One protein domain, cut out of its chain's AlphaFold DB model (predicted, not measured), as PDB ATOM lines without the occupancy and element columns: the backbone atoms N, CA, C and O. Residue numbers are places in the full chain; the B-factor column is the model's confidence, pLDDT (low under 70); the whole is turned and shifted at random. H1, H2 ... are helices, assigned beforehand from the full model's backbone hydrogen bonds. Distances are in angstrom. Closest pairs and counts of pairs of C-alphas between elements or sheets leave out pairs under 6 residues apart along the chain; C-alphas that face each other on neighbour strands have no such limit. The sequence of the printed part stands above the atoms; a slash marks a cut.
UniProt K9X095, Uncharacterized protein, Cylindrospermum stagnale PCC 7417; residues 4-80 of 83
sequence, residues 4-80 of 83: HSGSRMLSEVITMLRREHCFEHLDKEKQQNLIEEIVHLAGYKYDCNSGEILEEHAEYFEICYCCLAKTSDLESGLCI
ATOM      1  N   HIS A   4     196.663 210.903 148.327       87.75
ATOM      2  CA  HIS A   4     195.511 211.677 147.874       87.75
ATOM      3  C   HIS A   4     194.467 211.970 148.959       87.75
ATOM      4  O   HIS A   4     194.018 213.105 149.101       87.75
ATOM      5  N   SER A   5     194.067 210.979 149.765       91.06
ATOM      6  CA  SER A   5     192.999 211.192 150.756       91.06
ATOM      7  C   SER A   5     193.425 212.145 151.876       91.06
ATOM      8  O   SER A   5     192.623 212.966 152.313       91.06
ATOM      9  N   GLY A   6     194.683 212.052 152.320       94.69
ATOM     10  CA  GLY A   6     195.236 212.948 153.336       94.69
ATOM     11  C   GLY A   6     195.397 214.368 152.801       94.69
ATOM     12  O   GLY A   6     194.962 215.320 153.452       94.69
ATOM     13  N   SER A   7     195.935 214.500 151.584       96.12
ATOM     14  CA  SER A   7     196.105 215.798 150.936       96.12
ATOM     15  C   SER A   7     194.774 216.535 150.748       96.12
ATOM     16  O   SER A   7     194.648 217.694 151.142       96.12
ATOM     17  N   ARG A   8     193.754 215.853 150.200       95.69
ATOM     18  CA  ARG A   8     192.436 216.456 149.932       95.69
ATOM     19  C   ARG A   8     191.707 216.836 151.216       95.69
ATOM     20  O   ARG A   8     191.155 217.926 151.286       95.69
ATOM     21  N   MET A   9     191.772 215.997 152.252       96.31
ATOM     22  CA  MET A   9     191.210 216.339 153.563       96.31
ATOM     23  C   MET A   9     191.845 217.620 154.126       96.31
ATOM     24  O   MET A   9     191.136 218.475 154.650       96.31
ATOM     25  N   LEU A  10     193.167 217.782 154.016       97.12
ATOM     26  CA  LEU A  10     193.841 218.998 154.480       97.12
ATOM     27  C   LEU A  10     193.460 220.230 153.653       97.12
ATOM     28  O   LEU A  10     193.226 221.285 154.239       97.12
ATOM     29  N   SER A  11     193.334 220.101 152.330       97.81
ATOM     30  CA  SER A  11     192.813 221.182 151.479       97.81
ATOM     31  C   SER A  11     191.385 221.588 151.885       97.81
ATOM     32  O   SER A  11     191.089 222.774 152.055       97.81
ATOM     33  N   GLU A  12     190.503 220.627 152.174       98.00
ATOM     34  CA  GLU A  12     189.154 220.920 152.676       98.00
ATOM     35  C   GLU A  12     189.182 221.636 154.037       98.00
ATOM     36  O   GLU A  12     188.446 222.601 154.245       98.00
ATOM     37  N   VAL A  13     190.064 221.227 154.956       97.94
ATOM     38  CA  VAL A  13     190.238 221.905 156.252       97.94
ATOM     39  C   VAL A  13     190.718 223.348 156.065       97.94
ATOM     40  O   VAL A  13     190.167 224.258 156.686       97.94
ATOM     41  N   ILE A  14     191.698 223.591 155.190       98.06
ATOM     42  CA  ILE A  14     192.181 224.949 154.888       98.06
ATOM     43  C   ILE A  14     191.052 225.795 154.285       98.06
ATOM     44  O   ILE A  14     190.867 226.948 154.682       98.06
ATOM     45  N   THR A  15     190.241 225.216 153.396       98.25
ATOM     46  CA  THR A  15     189.035 225.857 152.853       98.25
ATOM     47  C   THR A  15     188.059 226.269 153.953       98.25
ATOM     48  O   THR A  15     187.586 227.408 153.956       98.25
ATOM     49  N   MET A  16     187.777 225.384 154.916       98.38
ATOM     50  CA  MET A  16     186.903 225.703 156.051       98.38
ATOM     51  C   MET A  16     187.463 226.868 156.874       98.38
ATOM     52  O   MET A  16     186.738 227.818 157.150       98.38
ATOM     53  N   LEU A  17     188.758 226.851 157.203       97.75
ATOM     54  CA  LEU A  17     189.401 227.922 157.975       97.75
ATOM     55  C   LEU A  17     189.381 229.273 157.243       97.75
ATOM     56  O   LEU A  17     189.151 230.308 157.870       97.75
ATOM     57  N   ARG A  18     189.584 229.275 155.919       96.19
ATOM     58  CA  ARG A  18     189.466 230.485 155.087       96.19
ATOM     59  C   ARG A  18     188.040 231.026 155.088       96.19
ATOM     60  O   ARG A  18     187.860 232.228 155.248       96.19
ATOM     61  N   ARG A  19     187.040 230.151 154.938       97.31
ATOM     62  CA  ARG A  19     185.619 230.534 154.946       97.31
ATOM     63  C   ARG A  19     185.199 231.164 156.272       97.31
ATOM     64  O   ARG A  19     184.418 232.104 156.267       97.31
ATOM     65  N   GLU A  20     185.725 230.665 157.385       98.00
ATOM     66  CA  GLU A  20     185.466 231.216 158.720       98.00
ATOM     67  C   GLU A  20     186.425 232.368 159.088       98.00
ATOM     68  O   GLU A  20     186.558 232.706 160.262       98.00
ATOM     69  N   HIS A  21     187.127 232.959 158.110       96.19
ATOM     70  CA  HIS A  21     188.002 234.126 158.292       96.19
ATOM     71  C   HIS A  21     189.129 233.935 159.331       96.19
ATOM     72  O   HIS A  21     189.701 234.900 159.837       96.19
ATOM     73  N   CYS A  22     189.520 232.688 159.622       96.62
ATOM     74  CA  CYS A  22     190.474 232.369 160.693       96.62
ATOM     75  C   CYS A  22     191.884 232.939 160.450       96.62
ATOM     76  O   CYS A  22     192.653 233.114 161.395       96.62
ATOM     77  N   PHE A  23     192.230 233.236 159.195       95.94
ATOM     78  CA  PHE A  23     193.530 233.791 158.817       95.94
ATOM     79  C   PHE A  23     193.587 235.326 158.878       95.94
ATOM     80  O   PHE A  23     194.681 235.877 158.907       95.94
ATOM     81  N   GLU A  24     192.453 236.035 158.943       94.50
ATOM     82  CA  GLU A  24     192.416 237.507 158.819       94.50
ATOM     83  C   GLU A  24     193.095 238.250 159.977       94.50
ATOM     84  O   GLU A  24     193.495 239.405 159.841       94.50
ATOM     85  N   HIS A  25     193.266 237.585 161.120       94.62
ATOM     86  CA  HIS A  25     193.989 238.129 162.270       94.62
ATOM     87  C   HIS A  25     195.514 237.974 162.166       94.62
ATOM     88  O   HIS A  25     196.246 238.489 163.013       94.62
ATOM     89  N   LEU A  26     195.998 237.245 161.160       97.12
ATOM     90  CA  LEU A  26     197.413 237.030 160.899       97.12
ATOM     91  C   LEU A  26     197.869 237.943 159.765       97.12
ATOM     92  O   LEU A  26     197.198 238.067 158.740       97.12
ATOM     93  N   ASP A  27     199.049 238.538 159.925       97.31
ATOM     94  CA  ASP A  27     199.746 239.130 158.790       97.31
ATOM     95  C   ASP A  27     200.135 238.045 157.770       97.31
ATOM     96  O   ASP A  27     200.172 236.847 158.064       97.31
ATOM     97  N   LYS A  28     200.404 238.480 156.541       96.31
ATOM     98  CA  LYS A  28     200.676 237.592 155.408       96.31
ATOM     99  C   LYS A  28     201.840 236.634 155.662       96.31
ATOM    100  O   LYS A  28     201.737 235.459 155.329       96.31
ATOM    101  N   GLU A  29     202.913 237.114 156.286       97.06
ATOM    102  CA  GLU A  29     204.079 236.291 156.612       97.06
ATOM    103  C   GLU A  29     203.702 235.162 157.580       97.06
ATOM    104  O   GLU A  29     204.058 234.006 157.356       97.06
ATOM    105  N   LYS A  30     202.908 235.454 158.618       98.12
ATOM    106  CA  LYS A  30     202.400 234.433 159.545       98.12
ATOM    107  C   LYS A  30     201.461 233.439 158.876       98.12
ATOM    108  O   LYS A  30     201.551 232.251 159.176       98.12
ATOM    109  N   GLN A  31     200.577 233.895 157.987       97.94
ATOM    110  CA  GLN A  31     199.726 232.988 157.209       97.94
ATOM    111  C   GLN A  31     200.584 232.036 156.372       97.94
ATOM    112  O   GLN A  31     200.376 230.825 156.403       97.94
ATOM    113  N   GLN A  32     201.590 232.577 155.682       98.12
ATOM    114  CA  GLN A  32     202.488 231.795 154.843       98.12
ATOM    115  C   GLN A  32     203.302 230.779 155.644       98.12
ATOM    116  O   GLN A  32     203.365 229.614 155.263       98.12
ATOM    117  N   ASN A  33     203.881 231.201 156.772       98.06
ATOM    118  CA  ASN A  33     204.641 230.323 157.662       98.06
ATOM    119  C   ASN A  33     203.770 229.184 158.205       98.06
ATOM    120  O   ASN A  33     204.198 228.035 158.207       98.06
ATOM    121  N   LEU A  34     202.529 229.477 158.611       98.06
ATOM    122  CA  LEU A  34     201.605 228.461 159.113       98.06
ATOM    123  C   LEU A  34     201.259 227.418 158.040       98.06
ATOM    124  O   LEU A  34     201.270 226.220 158.314       98.06
ATOM    125  N   ILE A  35     200.958 227.858 156.817       97.88
ATOM    126  CA  ILE A  35     200.645 226.948 155.708       97.88
ATOM    127  C   ILE A  35     201.866 226.111 155.322       97.88
ATOM    128  O   ILE A  35     201.741 224.901 155.133       97.88
ATOM    129  N   GLU A  36     203.047 226.722 155.269       97.69
ATOM    130  CA  GLU A  36     204.306 226.019 155.036       97.69
ATOM    131  C   GLU A  36     204.547 224.931 156.102       97.69
ATOM    132  O   GLU A  36     204.827 223.782 155.758       97.69
ATOM    133  N   GLU A  37     204.366 225.244 157.391       97.56
ATOM    134  CA  GLU A  37     204.495 224.276 158.488       97.56
ATOM    135  C   GLU A  37     203.500 223.111 158.371       97.56
ATOM    136  O   GLU A  37     203.882 221.953 158.573       97.56
ATOM    137  N   ILE A  38     202.241 223.393 158.014       97.19
ATOM    138  CA  ILE A  38     201.214 222.366 157.779       97.19
ATOM    139  C   ILE A  38     201.644 221.435 156.643       97.19
ATOM    140  O   ILE A  38     201.576 220.213 156.793       97.19
ATOM    141  N   VAL A  39     202.103 221.993 155.520       96.69
ATOM    142  CA  VAL A  39     202.495 221.212 154.342       96.69
ATOM    143  C   VAL A  39     203.746 220.381 154.620       96.69
ATOM    144  O   VAL A  39     203.767 219.198 154.277       96.69
ATOM    145  N   HIS A  40     204.750 220.929 155.313       96.06
ATOM    146  CA  HIS A  40     205.923 220.160 155.745       96.06
ATOM    147  C   HIS A  40     205.529 219.022 156.684       96.06
ATOM    148  O   HIS A  40     205.961 217.886 156.493       96.06
ATOM    149  N   LEU A  41     204.682 219.288 157.683       96.62
ATOM    150  CA  LEU A  41     204.199 218.254 158.595       96.62
ATOM    151  C   LEU A  41     203.485 217.130 157.831       96.62
ATOM    152  O   LEU A  41     203.769 215.953 158.065       96.62
ATOM    153  N   ALA A  42     202.581 217.495 156.921       95.75
ATOM    154  CA  ALA A  42     201.800 216.570 156.112       95.75
ATOM    155  C   ALA A  42     202.683 215.725 155.182       95.75
ATOM    156  O   ALA A  42     202.553 214.501 155.159       95.75
ATOM    157  N   GLY A  43     203.616 216.354 154.467       94.06
ATOM    158  CA  GLY A  43     204.529 215.672 153.552       94.06
ATOM    159  C   GLY A  43     205.506 214.751 154.277       94.06
ATOM    160  O   GLY A  43     205.578 213.564 153.974       94.06
ATOM    161  N   TYR A  44     206.215 215.256 155.291       91.38
ATOM    162  CA  TYR A  44     207.264 214.479 155.960       91.38
ATOM    163  C   TYR A  44     206.734 213.378 156.878       91.38
ATOM    164  O   TYR A  44     207.365 212.327 156.982       91.38
ATOM    165  N   LYS A  45     205.620 213.603 157.591       93.12
ATOM    166  CA  LYS A  45     205.117 212.619 158.570       93.12
ATOM    167  C   LYS A  45     203.996 211.739 158.044       93.12
ATOM    168  O   LYS A  45     203.836 210.629 158.545       93.12
ATOM    169  N   TYR A  46     203.211 212.238 157.096       93.56
ATOM    170  CA  TYR A  46     201.976 211.588 156.659       93.56
ATOM    171  C   TYR A  46     201.958 211.286 155.158       93.56
ATOM    172  O   TYR A  46     200.912 210.892 154.649       93.56
ATOM    173  N   ASP A  47     203.101 211.444 154.473       93.44
ATOM    174  CA  ASP A  47     203.277 211.142 153.047       93.44
ATOM    175  C   ASP A  47     202.251 211.866 152.158       93.44
ATOM    176  O   ASP A  47     201.805 211.333 151.154       93.44
ATOM    177  N   CYS A  48     201.805 213.068 152.541       95.50
ATOM    178  CA  CYS A  48     200.834 213.839 151.755       95.50
ATOM    179  C   CYS A  48     201.511 214.631 150.623       95.50
ATOM    180  O   CYS A  48     202.689 214.980 150.700       95.50
ATOM    181  N   ASN A  49     200.751 214.962 149.579       94.88
ATOM    182  CA  ASN A  49     201.234 215.728 148.432       94.88
ATOM    183  C   ASN A  49     200.944 217.228 148.607       94.88
ATOM    184  O   ASN A  49     199.792 217.631 148.753       94.88
ATOM    185  N   SER A  50     201.981 218.064 148.552       94.31
ATOM    186  CA  SER A  50     201.854 219.520 148.694       94.31
ATOM    187  C   SER A  50     201.007 220.164 147.594       94.31
ATOM    188  O   SER A  50     200.219 221.058 147.890       94.31
ATOM    189  N   GLY A  51     201.125 219.676 146.356       94.25
ATOM    190  CA  GLY A  51     200.315 220.100 145.214       94.25
ATOM    191  C   GLY A  51     198.827 219.965 145.484       94.25
ATOM    192  O   GLY A  51     198.084 220.927 145.367       94.25
ATOM    193  N   GLU A  52     198.404 218.797 145.948       96.25
ATOM    194  CA  GLU A  52     197.000 218.533 146.265       96.25
ATOM    195  C   GLU A  52     196.491 219.275 147.501       96.25
ATOM    196  O   GLU A  52     195.306 219.588 147.575       96.25
ATOM    197  N   ILE A  53     197.358 219.545 148.483       97.25
ATOM    198  CA  ILE A  53     196.994 220.364 149.648       97.25
ATOM    199  C   ILE A  53     196.754 221.819 149.221       97.25
ATOM    200  O   ILE A  53     195.871 222.483 149.765       97.25
ATOM    201  N   LEU A  54     197.555 222.328 148.280       97.00
ATOM    202  CA  LEU A  54     197.622 223.749 147.938       97.00
ATOM    203  C   LEU A  54     196.966 224.121 146.603       97.00
ATOM    204  O   LEU A  54     196.935 225.307 146.292       97.00
ATOM    205  N   GLU A  55     196.424 223.176 145.835       91.62
ATOM    206  CA  GLU A  55     195.849 223.399 144.495       91.62
ATOM    207  C   GLU A  55     194.911 224.622 144.439       91.62
ATOM    208  O   GLU A  55     195.039 225.476 143.566       91.62
ATOM    209  N   GLU A  56     194.029 224.773 145.432       93.94
ATOM    210  CA  GLU A  56     193.056 225.876 145.516       93.94
ATOM    211  C   GLU A  56     193.507 227.035 146.432       93.94
ATOM    212  O   GLU A  56     192.730 227.938 146.781       93.94
ATOM    213  N   HIS A  57     194.736 226.975 146.945       96.81
ATOM    214  CA  HIS A  57     195.220 227.830 148.036       96.81
ATOM    215  C   HIS A  57     196.554 228.519 147.732       96.81
ATOM    216  O   HIS A  57     196.850 229.532 148.365       96.81
ATOM    217  N   ALA A  58     197.318 228.017 146.759       96.38
ATOM    218  CA  ALA A  58     198.625 228.527 146.355       96.38
ATOM    219  C   ALA A  58     198.584 230.030 146.042       96.38
ATOM    220  O   ALA A  58     199.337 230.798 146.628       96.38
ATOM    221  N   GLU A  59     197.636 230.456 145.204       96.25
ATOM    222  CA  GLU A  59     197.414 231.864 144.834       96.25
ATOM    223  C   GLU A  59     197.053 232.736 146.047       96.25
ATOM    224  O   GLU A  59     197.583 233.827 146.222       96.25
ATOM    225  N   TYR A  60     196.168 232.246 146.923       96.25
ATOM    226  CA  TYR A  60     195.685 233.019 148.072       96.25
ATOM    227  C   TYR A  60     196.789 233.282 149.097       96.25
ATOM    228  O   TYR A  60     196.895 234.389 149.624       96.25
ATOM    229  N   PHE A  61     197.597 232.263 149.390       97.50
ATOM    230  CA  PHE A  61     198.715 232.395 150.318       97.50
ATOM    231  C   PHE A  61     199.996 232.874 149.636       97.50
ATOM    232  O   PHE A  61     200.964 233.156 150.335       97.50
ATOM    233  N   GLU A  62     200.012 232.999 148.309       97.81
ATOM    234  CA  GLU A  62     201.209 233.304 147.526       97.81
ATOM    235  C   GLU A  62     202.358 232.333 147.844       97.81
ATOM    236  O   GLU A  62     203.458 232.724 148.240       97.81
ATOM    237  N   ILE A  63     202.064 231.035 147.737       97.81
ATOM    238  CA  ILE A  63     203.010 229.939 147.959       97.81
ATOM    239  C   ILE A  63     202.985 229.009 146.751       97.81
ATOM    240  O   ILE A  63     201.937 228.477 146.394       97.81
ATOM    241  N   CYS A  64     204.154 228.745 146.171       97.62
ATOM    242  CA  CYS A  64     204.308 227.706 145.157       97.62
ATOM    243  C   CYS A  64     204.027 226.330 145.763       97.62
ATOM    244  O   CYS A  64     204.706 225.924 146.705       97.62
ATOM    245  N   TYR A  65     203.099 225.556 145.206       95.19
ATOM    246  CA  TYR A  65     202.782 224.253 145.796       95.19
ATOM    247  C   TYR A  65     203.856 223.178 145.581       95.19
ATOM    248  O   TYR A  65     203.814 222.131 146.228       95.19
ATOM    249  N   CYS A  66     204.812 223.405 144.676       94.31
ATOM    250  CA  CYS A  66     205.903 222.471 144.404       94.31
ATOM    251  C   CYS A  66     207.084 222.684 145.362       94.31
ATOM    252  O   CYS A  66     207.474 221.762 146.073       94.31
ATOM    253  N   CYS A  67     207.637 223.900 145.401       95.75
ATOM    254  CA  CYS A  67     208.844 224.210 146.174       95.75
ATOM    255  C   CYS A  67     208.586 225.004 147.463       95.75
ATOM    256  O   CYS A  67     209.533 225.299 148.186       95.75
ATOM    257  N   LEU A  68     207.328 225.369 147.741       96.62
ATOM    258  CA  LEU A  68     206.902 226.168 148.899       96.62
ATOM    259  C   LEU A  68     207.514 227.576 148.967       96.62
ATOM    260  O   LEU A  68     207.428 228.248 149.993       96.62
ATOM    261  N   ALA A  69     208.091 228.060 147.864       97.44
ATOM    262  CA  ALA A  69     208.563 229.433 147.771       97.44
ATOM    263  C   ALA A  69     207.400 230.419 147.968       97.44
ATOM    264  O   ALA A  69     206.364 230.306 147.311       97.44
ATOM    265  N   LYS A  70     207.610 231.403 148.848       97.62
ATOM    266  CA  LYS A  70     206.688 232.516 149.108       97.62
ATOM    267  C   LYS A  70     206.841 233.546 147.994       97.62
ATOM    268  O   LYS A  70     207.854 234.241 147.937       97.62
ATOM    269  N   THR A  71     205.879 233.607 147.084       96.94
ATOM    270  CA  THR A  71     205.912 234.489 145.914       96.94
ATOM    271  C   THR A  71     204.509 234.776 145.401       96.94
ATOM    272  O   THR A  71     203.668 233.882 145.345       96.94
ATOM    273  N   SER A  72     204.280 236.018 144.979       96.25
ATOM    274  CA  SER A  72     203.066 236.428 144.268       96.25
ATOM    275  C   SER A  72     203.103 236.090 142.775       96.25
ATOM    276  O   SER A  72     202.083 236.189 142.105       96.25
ATOM    277  N   ASP A  73     204.282 235.772 142.230       97.06
ATOM    278  CA  ASP A  73     204.453 235.385 140.826       97.06
ATOM    279  C   ASP A  73     204.186 233.884 140.684       97.06
ATOM    280  O   ASP A  73     205.105 233.059 140.766       97.06
ATOM    281  N   LEU A  74     202.898 233.552 140.585       97.06
ATOM    282  CA  LEU A  74     202.391 232.199 140.417       97.06
ATOM    283  C   LEU A  74     201.607 232.084 139.111       97.06
ATOM    284  O   LEU A  74     200.835 232.965 138.740       97.06
ATOM    285  N   GLU A  75     201.792 230.959 138.430       95.81
ATOM    286  CA  GLU A  75     200.989 230.558 137.284       95.81
ATOM    287  C   GLU A  75     200.464 229.152 137.546       95.81
ATOM    288  O   GLU A  75     201.237 228.204 137.690       95.81
ATOM    289  N   SER A  76     199.140 229.020 137.671       93.75
ATOM    290  CA  SER A  76     198.501 227.761 138.077       93.75
ATOM    291  C   SER A  76     199.134 227.174 139.349       93.75
ATOM    292  O   SER A  76     199.384 225.975 139.406       93.75
ATOM    293  N   GLY A  77     199.448 228.023 140.339       94.62
ATOM    294  CA  GLY A  77     200.025 227.634 141.635       94.62
ATOM    295  C   GLY A  77     201.527 227.296 141.656       94.62
ATOM    296  O   GLY A  77     202.046 226.924 142.712       94.62
ATOM    297  N   LEU A  78     202.240 227.443 140.535       96.75
ATOM    298  CA  LEU A  78     203.689 227.226 140.431       96.75
ATOM    299  C   LEU A  78     204.437 228.550 140.289       96.75
ATOM    300  O   LEU A  78     204.000 229.436 139.563       96.75
ATOM    301  N   CYS A  79     205.590 228.673 140.949       97.56
ATOM    302  CA  CYS A  79     206.491 229.803 140.723       97.56
ATOM    303  C   CYS A  79     207.273 229.654 139.412       97.56
ATOM    304  O   CYS A  79     207.314 228.578 138.813       97.56
ATOM    305  N   ILE A  80     207.973 230.722 139.017       97.44
ATOM    306  CA  ILE A  80     208.802 230.764 137.804       97.44
ATOM    307  C   ILE A  80     209.818 229.618 137.683       97.44
ATOM    308  O   ILE A  80     210.087 229.177 136.572       97.44
TER     309      ILE A  80
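What this domain is: This is residues 4 to 80 of the 83 residues of an uncharacterized protein of Cylindrospermum stagnale PCC 7417 (UniProt K9X095). Two longer helices, H1 and H2, run opposite ways as a narrow V, nearest where H1 begins and H2 ends, with residues 20 to 27 bridging the open end. The short helix H3 packs on both near the closed end, H4 packs on the first half of H2, and residues 62 to 80 follow as a looped stretch with no named element. The printed part has 77 residues with four named helices, H1 to H4 in chain order, and no named strand: all helix. It is compact, with a radius of gyration of the C-alphas of 11.5 A, and spans 31 by 28 by 18 A.

Where its parts are: Find C-alpha 4 at (195.511, 211.677, 147.874); from there H1 runs through residues 4 to 19, 22.4 A long. Next find C-alpha 28 at (200.676, 237.592, 155.408), where H2, residues 28 to 46, begins its 26.1 A. H3 is residues 50 to 54, and H4 is residues 58 to 61, ending at C-alpha 61 at (198.715, 232.395, 150.318).

How they stand to each other: Start at H2, the hub, which touches H1, H3 and H4. H1 and H2, a helical hairpin, only just touch, with 3 pairs of C-alphas within 8 A, the closest being Gly 6 and Tyr 46 at 7.6 A; their tilt is shallow, 22 degrees, opposite ways. H3 touches H1, closest at C-alphas 11 and 53, 4.6 A, and H2 at C-alphas 39 and 50, 5.9 A. H4 touches H2, closest at C-alphas 32 and 61, 5.9 A. H1 and H4 are apart; H3 and H4 meet only through their link. In H1, H2 and H3 every O i to N i+4 pair is within hydrogen-bond range; H4 is too short for one, and its single O i to N i+3 pair is not within range.

The domain as a whole: Look for the two farthest C-alphas at Glu 20 and Ile 80, 31.3 A apart. Near the end, residues 74 to 75 pair with 78 to 79, antiparallel. The printed part has no cut, and no link between helices is long. The mean pLDDT of the printed part is 96.2, and no printed residue is under 70.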